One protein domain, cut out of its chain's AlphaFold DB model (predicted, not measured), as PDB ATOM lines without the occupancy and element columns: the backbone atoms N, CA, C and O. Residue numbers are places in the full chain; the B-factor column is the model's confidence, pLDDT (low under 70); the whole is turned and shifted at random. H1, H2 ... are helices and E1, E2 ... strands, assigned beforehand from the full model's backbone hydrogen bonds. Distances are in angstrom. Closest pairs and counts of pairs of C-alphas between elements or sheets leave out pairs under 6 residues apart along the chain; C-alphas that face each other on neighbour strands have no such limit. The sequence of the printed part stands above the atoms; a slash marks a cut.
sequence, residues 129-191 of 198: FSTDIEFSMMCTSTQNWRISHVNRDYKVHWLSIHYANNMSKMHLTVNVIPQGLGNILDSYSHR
ATOM      1  N   PHE A 129     125.238 151.421 138.872       87.44
ATOM      2  CA  PHE A 129     124.985 150.413 139.898       87.44
ATOM      3  C   PHE A 129     123.510 150.013 139.943       87.44
ATOM      4  O   PHE A 129     122.645 150.811 140.302       87.44
ATOM      5  N   SER A 130     123.233 148.737 139.666       89.06
ATOM      6  CA  SER A 130     121.897 148.152 139.796       89.06
ATOM      7  C   SER A 130     121.859 147.144 140.936       89.06
ATOM      8  O   SER A 130     122.457 146.069 140.866       89.06
ATOM      9  N   THR A 131     121.089 147.465 141.976       88.38
ATOM     10  CA  THR A 131     120.862 146.580 143.128       88.38
ATOM     11  C   THR A 131     120.337 145.207 142.722       88.38
ATOM     12  O   THR A 131     120.715 144.207 143.324       88.38
ATOM     13  N   ASP A 132     119.477 145.144 141.703       88.56
ATOM     14  CA  ASP A 132     118.903 143.890 141.214       88.56
ATOM     15  C   ASP A 132     119.964 142.996 140.575       88.56
ATOM     16  O   ASP A 132     120.034 141.806 140.883       88.56
ATOM     17  N   ILE A 133     120.820 143.573 139.726       89.31
ATOM     18  CA  ILE A 133     121.903 142.844 139.060       89.31
ATOM     19  C   ILE A 133     122.882 142.314 140.109       89.31
ATOM     20  O   ILE A 133     123.122 141.107 140.168       89.31
ATOM     21  N   GLU A 134     123.363 143.176 141.003       88.38
ATOM     22  CA  GLU A 134     124.345 142.814 142.030       88.38
ATOM     23  C   GLU A 134     123.824 141.739 142.993       88.38
ATOM     24  O   GLU A 134     124.492 140.739 143.271       88.38
ATOM     25  N   PHE A 135     122.583 141.881 143.463       88.75
ATOM     26  CA  PHE A 135     121.983 140.888 144.350       88.75
ATOM     27  C   PHE A 135     121.632 139.586 143.630       88.75
ATOM     28  O   PHE A 135     121.719 138.521 144.248       88.75
ATOM     29  N   SER A 136     121.293 139.628 142.338       87.94
ATOM     30  CA  SER A 136     121.032 138.415 141.553       87.94
ATOM     31  C   SER A 136     122.279 137.541 141.415       87.94
ATOM     32  O   SER A 136     122.183 136.318 141.564       87.94
ATOM     33  N   MET A 137     123.453 138.158 141.232       86.31
ATOM     34  CA  MET A 137     124.731 137.448 141.180       86.31
ATOM     35  C   MET A 137     124.990 136.716 142.502       86.31
ATOM     36  O   MET A 137     125.238 135.509 142.499       86.31
ATOM     37  N   MET A 138     124.813 137.397 143.640       81.62
ATOM     38  CA  MET A 138     124.980 136.783 144.966       81.62
ATOM     39  C   MET A 138     123.963 135.667 145.268       81.62
ATOM     40  O   MET A 138     124.322 134.623 145.826       81.62
ATOM     41  N   CYS A 139     122.689 135.860 144.912       85.88
ATOM     42  CA  CYS A 139     121.644 134.856 145.139       85.88
ATOM     43  C   CYS A 139     121.903 133.587 144.315       85.88
ATOM     44  O   CYS A 139     121.752 132.476 144.825       85.88
ATOM     45  N   THR A 140     122.358 133.747 143.069       86.06
ATOM     46  CA  THR A 140     122.670 132.625 142.170       86.06
ATOM     47  C   THR A 140     123.780 131.740 142.734       86.06
ATOM     48  O   THR A 140     123.686 130.515 142.662       86.06
ATOM     49  N   SER A 141     124.806 132.332 143.354       82.19
ATOM     50  CA  SER A 141     125.927 131.579 143.929       82.19
ATOM     51  C   SER A 141     125.562 130.778 145.181       82.19
ATOM     52  O   SER A 141     126.187 129.757 145.454       82.19
ATOM     53  N   THR A 142     124.586 131.236 145.968       81.25
ATOM     54  CA  THR A 142     124.292 130.668 147.298       81.25
ATOM     55  C   THR A 142     123.032 129.811 147.337       81.25
ATOM     56  O   THR A 142     122.934 128.956 148.215       81.25
ATOM     57  N   GLN A 143     122.070 130.051 146.437       80.75
ATOM     58  CA  GLN A 143     120.751 129.402 146.309       80.75
ATOM     59  C   GLN A 143     119.835 129.445 147.548       80.75
ATOM     60  O   GLN A 143     118.632 129.260 147.422       80.75
ATOM     61  N   ASN A 144     120.354 129.768 148.731       84.31
ATOM     62  CA  ASN A 144     119.601 129.891 149.981       84.31
ATOM     63  C   ASN A 144     118.881 131.240 150.128       84.31
ATOM     64  O   ASN A 144     118.090 131.427 151.056       84.31
ATOM     65  N   TRP A 145     119.160 132.181 149.228       84.62
ATOM     66  CA  TRP A 145     118.694 133.560 149.273       84.62
ATOM     67  C   TRP A 145     117.973 133.930 147.980       84.62
ATOM     68  O   TRP A 145     118.291 133.418 146.906       84.62
ATOM     69  N   ARG A 146     116.996 134.830 148.081       86.06
ATOM     70  CA  ARG A 146     116.242 135.360 146.945       86.06
ATOM     71  C   ARG A 146     116.034 136.860 147.068       86.06
ATOM     72  O   ARG A 146     115.965 137.403 148.171       86.06
ATOM     73  N   ILE A 147     115.834 137.500 145.922       87.62
ATOM     74  CA  ILE A 147     115.448 138.907 145.847       87.62
ATOM     75  C   ILE A 147     113.993 139.072 146.313       87.62
ATOM     76  O   ILE A 147     113.117 138.242 146.043       87.62
ATOM     77  N   SER A 148     113.740 140.154 147.043       84.69
ATOM     78  CA  SER A 148     112.425 140.571 147.516       84.69
ATOM     79  C   SER A 148     112.221 142.063 147.284       84.69
ATOM     80  O   SER A 148     113.063 142.886 147.633       84.69
ATOM     81  N   HIS A 149     111.048 142.407 146.758       87.88
ATOM     82  CA  HIS A 149     110.598 143.788 146.552       87.88
ATOM     83  C   HIS A 149     109.525 144.202 147.557       87.88
ATOM     84  O   HIS A 149     108.767 145.141 147.315       87.88
ATOM     85  N   VAL A 150     109.420 143.493 148.685       84.19
ATOM     86  CA  VAL A 150     108.403 143.778 149.707       84.19
ATOM     87  C   VAL A 150     108.481 145.230 150.203       84.19
ATOM     88  O   VAL A 150     107.460 145.819 150.551       84.19
ATOM     89  N   ASN A 151     109.673 145.837 150.158       83.19
ATOM     90  CA  ASN A 151     109.918 147.220 150.550       83.19
ATOM     91  C   ASN A 151     109.973 148.221 149.374       83.19
ATOM     92  O   ASN A 151     110.448 149.337 149.560       83.19
ATOM     93  N   ARG A 152     109.475 147.879 148.174       85.75
ATOM     94  CA  ARG A 152     109.524 148.773 146.995       85.75
ATOM     95  C   ARG A 152     108.929 150.162 147.256       85.75
ATOM     96  O   ARG A 152     109.491 151.158 146.824       85.75
ATOM     97  N   ASP A 153     107.826 150.222 147.997       84.06
ATOM     98  CA  ASP A 153     107.140 151.479 148.340       84.06
ATOM     99  C   ASP A 153     107.661 152.111 149.642       84.06
ATOM    100  O   ASP A 153     107.056 153.046 150.185       84.06
ATOM    101  N   TYR A 154     108.738 151.553 150.198       78.44
ATOM    102  CA  TYR A 154     109.228 151.874 151.526       78.44
ATOM    103  C   TYR A 154     108.104 151.808 152.572       78.44
ATOM    104  O   TYR A 154     107.839 152.786 153.264       78.44
ATOM    105  N   LYS A 155     107.341 150.712 152.600       75.81
ATOM    106  CA  LYS A 155     106.256 150.485 153.578       75.81
ATOM    107  C   LYS A 155     106.668 149.510 154.674       75.81
ATOM    108  O   LYS A 155     105.982 149.395 155.686       75.81
ATOM    109  N   VAL A 156     107.772 148.795 154.470       68.75
ATOM    110  CA  VAL A 156     108.307 147.847 155.438       68.75
ATOM    111  C   VAL A 156     109.290 148.608 156.314       68.75
ATOM    112  O   VAL A 156     110.388 148.980 155.902       68.75
ATOM    113  N   HIS A 157     108.852 148.909 157.530       58.97
ATOM    114  CA  HIS A 157     109.629 149.648 158.514       58.97
ATOM    115  C   HIS A 157     109.671 148.894 159.830       58.97
ATOM    116  O   HIS A 157     108.712 148.223 160.215       58.97
ATOM    117  N   TRP A 158     110.783 149.071 160.535       52.88
ATOM    118  CA  TRP A 158     110.897 148.678 161.924       52.88
ATOM    119  C   TRP A 158     109.913 149.511 162.741       52.88
ATOM    120  O   TRP A 158     110.007 150.738 162.761       52.88
ATOM    121  N   LEU A 159     108.953 148.860 163.401       40.66
ATOM    122  CA  LEU A 159     108.145 149.512 164.427       40.66
ATOM    123  C   LEU A 159     109.078 149.810 165.604       40.66
ATOM    124  O   LEU A 159     109.279 148.980 166.484       40.66
ATOM    125  N   SER A 160     109.677 151.000 165.613       41.56
ATOM    126  CA  SER A 160     110.240 151.532 166.846       41.56
ATOM    127  C   SER A 160     109.065 151.827 167.767       41.56
ATOM    128  O   SER A 160     108.237 152.693 167.481       41.56
ATOM    129  N   ILE A 161     108.959 151.070 168.856       39.53
ATOM    130  CA  ILE A 161     108.081 151.427 169.961       39.53
ATOM    131  C   ILE A 161     108.542 152.810 170.454       39.53
ATOM    132  O   ILE A 161     109.621 152.978 171.009       39.53
ATOM    133  N   HIS A 162     107.678 153.790 170.209       39.22
ATOM    134  CA  HIS A 162     107.530 155.083 170.875       39.22
ATOM    135  C   HIS A 162     108.294 156.362 170.503       39.22
ATOM    136  O   HIS A 162     107.784 157.403 170.904       39.22
ATOM    137  N   TYR A 163     109.363 156.411 169.704       39.28
ATOM    138  CA  TYR A 163     109.979 157.721 169.383       39.28
ATOM    139  C   TYR A 163     110.687 157.750 168.022       39.28
ATOM    140  O   TYR A 163     111.904 157.626 167.968       39.28
ATOM    141  N   ALA A 164     109.964 157.929 166.908       41.88
ATOM    142  CA  ALA A 164     110.607 158.251 165.625       41.88
ATOM    143  C   ALA A 164     109.620 158.762 164.557       41.88
ATOM    144  O   ALA A 164     109.419 158.112 163.537       41.88
ATOM    145  N   ASN A 165     109.043 159.954 164.731       41.06
ATOM    146  CA  ASN A 165     108.277 160.607 163.653       41.06
ATOM    147  C   ASN A 165     109.160 161.159 162.508       41.06
ATOM    148  O   ASN A 165     108.627 161.731 161.568       41.06
ATOM    149  N   ASN A 166     110.489 160.986 162.567       42.97
ATOM    150  CA  ASN A 166     111.433 161.560 161.598       42.97
ATOM    151  C   ASN A 166     112.555 160.609 161.147       42.97
ATOM    152  O   ASN A 166     113.524 161.053 160.534       42.97
ATOM    153  N   MET A 167     112.459 159.300 161.419       44.03
ATOM    154  CA  MET A 167     113.383 158.362 160.778       44.03
ATOM    155  C   MET A 167     112.924 158.139 159.341       44.03
ATOM    156  O   MET A 167     111.942 157.448 159.077       44.03
ATOM    157  N   SER A 168     113.648 158.773 158.423       46.38
ATOM    158  CA  SER A 168     113.570 158.530 156.993       46.38
ATOM    159  C   SER A 168     113.615 157.031 156.693       46.38
ATOM    160  O   SER A 168     114.136 156.205 157.445       46.38
ATOM    161  N   LYS A 169     113.004 156.666 155.579       58.22
ATOM    162  CA  LYS A 169     112.863 155.302 155.084       58.22
ATOM    163  C   LYS A 169     114.252 154.734 154.734       58.22
ATOM    164  O   LYS A 169     114.697 154.836 153.603       58.22
ATOM    165  N   MET A 170     114.957 154.186 155.723       59.75
ATOM    166  CA  MET A 170     116.399 153.868 155.675       59.75
ATOM    167  C   MET A 170     116.764 152.508 155.040       59.75
ATOM    168  O   MET A 170     117.915 152.091 155.134       59.75
ATOM    169  N   HIS A 171     115.812 151.793 154.431       68.00
ATOM    170  CA  HIS A 171     116.064 150.503 153.765       68.00
ATOM    171  C   HIS A 171     115.929 150.626 152.255       68.00
ATOM    172  O   HIS A 171     115.089 151.386 151.776       68.00
ATOM    173  N   LEU A 172     116.730 149.843 151.525       74.50
ATOM    174  CA  LEU A 172     116.635 149.732 150.073       74.50
ATOM    175  C   LEU A 172     115.241 149.233 149.656       74.50
ATOM    176  O   LEU A 172     114.526 148.563 150.409       74.50
ATOM    177  N   THR A 173     114.848 149.573 148.432       80.44
ATOM    178  CA  THR A 173     113.607 149.093 147.803       80.44
ATOM    179  C   THR A 173     113.702 147.628 147.373       80.44
ATOM    180  O   THR A 173     112.677 146.964 147.194       80.44
ATOM    181  N   VAL A 174     114.931 147.123 147.239       81.56
ATOM    182  CA  VAL A 174     115.285 145.747 146.896       81.56
ATOM    183  C   VAL A 174     116.068 145.144 148.057       81.56
ATOM    184  O   VAL A 174     117.083 145.696 148.473       81.56
ATOM    185  N   ASN A 175     115.597 144.007 148.564       80.25
ATOM    186  CA  ASN A 175     116.196 143.285 149.685       80.25
ATOM    187  C   ASN A 175     116.534 141.844 149.284       80.25
ATOM    188  O   ASN A 175     115.944 141.292 148.356       80.25
ATOM    189  N   VAL A 176     117.430 141.212 150.041       81.31
ATOM    190  CA  VAL A 176     117.773 139.791 149.903       81.31
ATOM    191  C   VAL A 176     117.300 139.047 151.147       81.31
ATOM    192  O   VAL A 176     117.664 139.418 152.261       81.31
ATOM    193  N   ILE A 177     116.482 138.008 150.966       80.81
ATOM    194  CA  ILE A 177     115.866 137.249 152.068       80.81
ATOM    195  C   ILE A 177     115.999 135.740 151.863       80.81
ATOM    196  O   ILE A 177     116.162 135.299 150.722       80.81
ATOM    197  N   PRO A 178     115.926 134.920 152.928       82.88
ATOM    198  CA  PRO A 178     116.024 133.473 152.790       82.88
ATOM    199  C   PRO A 178     114.922 132.915 151.886       82.88
ATOM    200  O   PRO A 178     113.766 133.337 151.960       82.88
ATOM    201  N   GLN A 179     115.252 131.921 151.063       80.19
ATOM    202  CA  GLN A 179     114.323 131.351 150.083       80.19
ATOM    203  C   GLN A 179     113.060 130.756 150.738       80.19
ATOM    204  O   GLN A 179     111.966 130.886 150.193       80.19
ATOM    205  N   GLY A 180     113.199 130.178 151.938       76.50
ATOM    206  CA  GLY A 180     112.092 129.620 152.725       76.50
ATOM    207  C   GLY A 180     111.229 130.652 153.462       76.50
ATOM    208  O   GLY A 180     110.203 130.289 154.036       76.50
ATOM    209  N   LEU A 181     111.613 131.932 153.466       73.50
ATOM    210  CA  LEU A 181     110.859 132.993 154.126       73.50
ATOM    211  C   LEU A 181     109.845 133.601 153.144       73.50
ATOM    212  O   LEU A 181     110.208 134.159 152.107       73.50
ATOM    213  N   GLY A 182     108.553 133.516 153.463       72.12
ATOM    214  CA  GLY A 182     107.507 134.201 152.697       72.12
ATOM    215  C   GLY A 182     107.540 135.723 152.909       72.12
ATOM    216  O   GLY A 182     107.868 136.186 153.996       72.12
ATOM    217  N   ASN A 183     107.127 136.507 151.905       66.69
ATOM    218  CA  ASN A 183     107.120 137.985 151.978       66.69
ATOM    219  C   ASN A 183     106.302 138.532 153.165       66.69
ATOM    220  O   ASN A 183     106.617 139.585 153.714       66.69
ATOM    221  N   ILE A 184     105.252 137.812 153.575       62.53
ATOM    222  CA  ILE A 184     104.442 138.163 154.745       62.53
ATOM    223  C   ILE A 184     105.300 138.050 156.009       62.53
ATOM    224  O   ILE A 184     105.425 139.022 156.745       62.53
ATOM    225  N   LEU A 185     105.953 136.907 156.226       59.06
ATOM    226  CA  LEU A 185     106.812 136.677 157.392       59.06
ATOM    227  C   LEU A 185     107.994 137.651 157.448       59.06
ATOM    228  O   LEU A 185     108.362 138.071 158.538       59.06
ATOM    229  N   ASP A 186     108.516 138.066 156.296       58.81
ATOM    230  CA  ASP A 186     109.527 139.123 156.183       58.81
ATOM    231  C   ASP A 186     108.998 140.479 156.677       58.81
ATOM    232  O   ASP A 186     109.559 141.111 157.567       58.81
ATOM    233  N   SER A 187     107.816 140.890 156.211       60.25
ATOM    234  CA  SER A 187     107.180 142.126 156.690       60.25
ATOM    235  C   SER A 187     106.836 142.101 158.191       60.25
ATOM    236  O   SER A 187     106.779 143.151 158.833       60.25
ATOM    237  N   TYR A 188     106.604 140.914 158.765       59.62
ATOM    238  CA  TYR A 188     106.344 140.730 160.194       59.62
ATOM    239  C   TYR A 188     107.630 140.668 161.023       59.62
ATOM    240  O   TYR A 188     107.655 141.258 162.101       59.62
ATOM    241  N   SER A 189     108.694 140.015 160.547       59.31
ATOM    242  CA  SER A 189     109.992 139.947 161.238       59.31
ATOM    243  C   SER A 189     110.593 141.344 161.415       59.31
ATOM    244  O   SER A 189     111.124 141.665 162.482       59.31
ATOM    245  N   HIS A 190     110.365 142.223 160.434       60.03
ATOM    246  CA  HIS A 190     110.696 143.639 160.519       60.03
ATOM    247  C   HIS A 190     109.996 144.380 161.669       60.03
ATOM    248  O   HIS A 190     110.462 145.429 162.084       60.03
ATOM    249  N   ARG A 191     108.917 143.861 162.265       58.53
ATOM    250  CA  ARG A 191     108.284 144.499 163.437       58.53
ATOM    251  C   ARG A 191     108.989 144.186 164.754       58.53
ATOM    252  O   ARG A 191     108.762 144.896 165.726       58.53
TER     253      ARG A 191
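Overview. This is residues 129 to 191 of the 198 residues of the protein "myotubularin-related protein 9-like isoform X1" of Actinia tenebrosa (UniProt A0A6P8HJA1). A small two-stranded hairpin, E1 and E2, stands between helix H1 on one side and short helix H2 on the other, while its long loop, residues 149 to 174, reaches out away from H1. The printed part has 63 residues, in the order H1, E1, E2, H2; the sheet E1 - E2 is antiparallel. The class is mixed, helices and strands, with 27 residues, under half, in named elements. The whole is only just loose, close to compact, with a radius of gyration of the C-alphas of 13.1 A, and flat, spanning 40 by 28 by 15 A.

Along the chain. Find E1, residues 145 to 148, 9.6 A long, and E2, residues 175 to 178, 10.3 A. H1, residues 131 to 142, runs 16.8 A from C-alpha 131 at (120.862, 146.580, 143.128). H2, residues 183 to 189, runs 9.9 A to C-alpha 189 at (109.992, 139.947, 161.238).

Arrangement. In the hairpin E1 and E2, at 138 degrees, look for N 146 and O 177, 2.8 A apart, within hydrogen-bond range. The closest C-alphas of H1 and E1 are Cys 139 and Trp 145, 5.2 A; of E2 and H2, Ile 177 and Asp 186, 7.8 A. H1 and H2 are apart. In H1 and H2 every O i to N i+4 pair is within hydrogen-bond range.

Size, cuts and confidence. The C-alphas farthest apart, Ser 141 and His 162, are 40.2 A apart. The printed part has no cut; the link E1 to E2 is long. Look for pLDDT under 70 at residues 156 to 171 and 183 to 191.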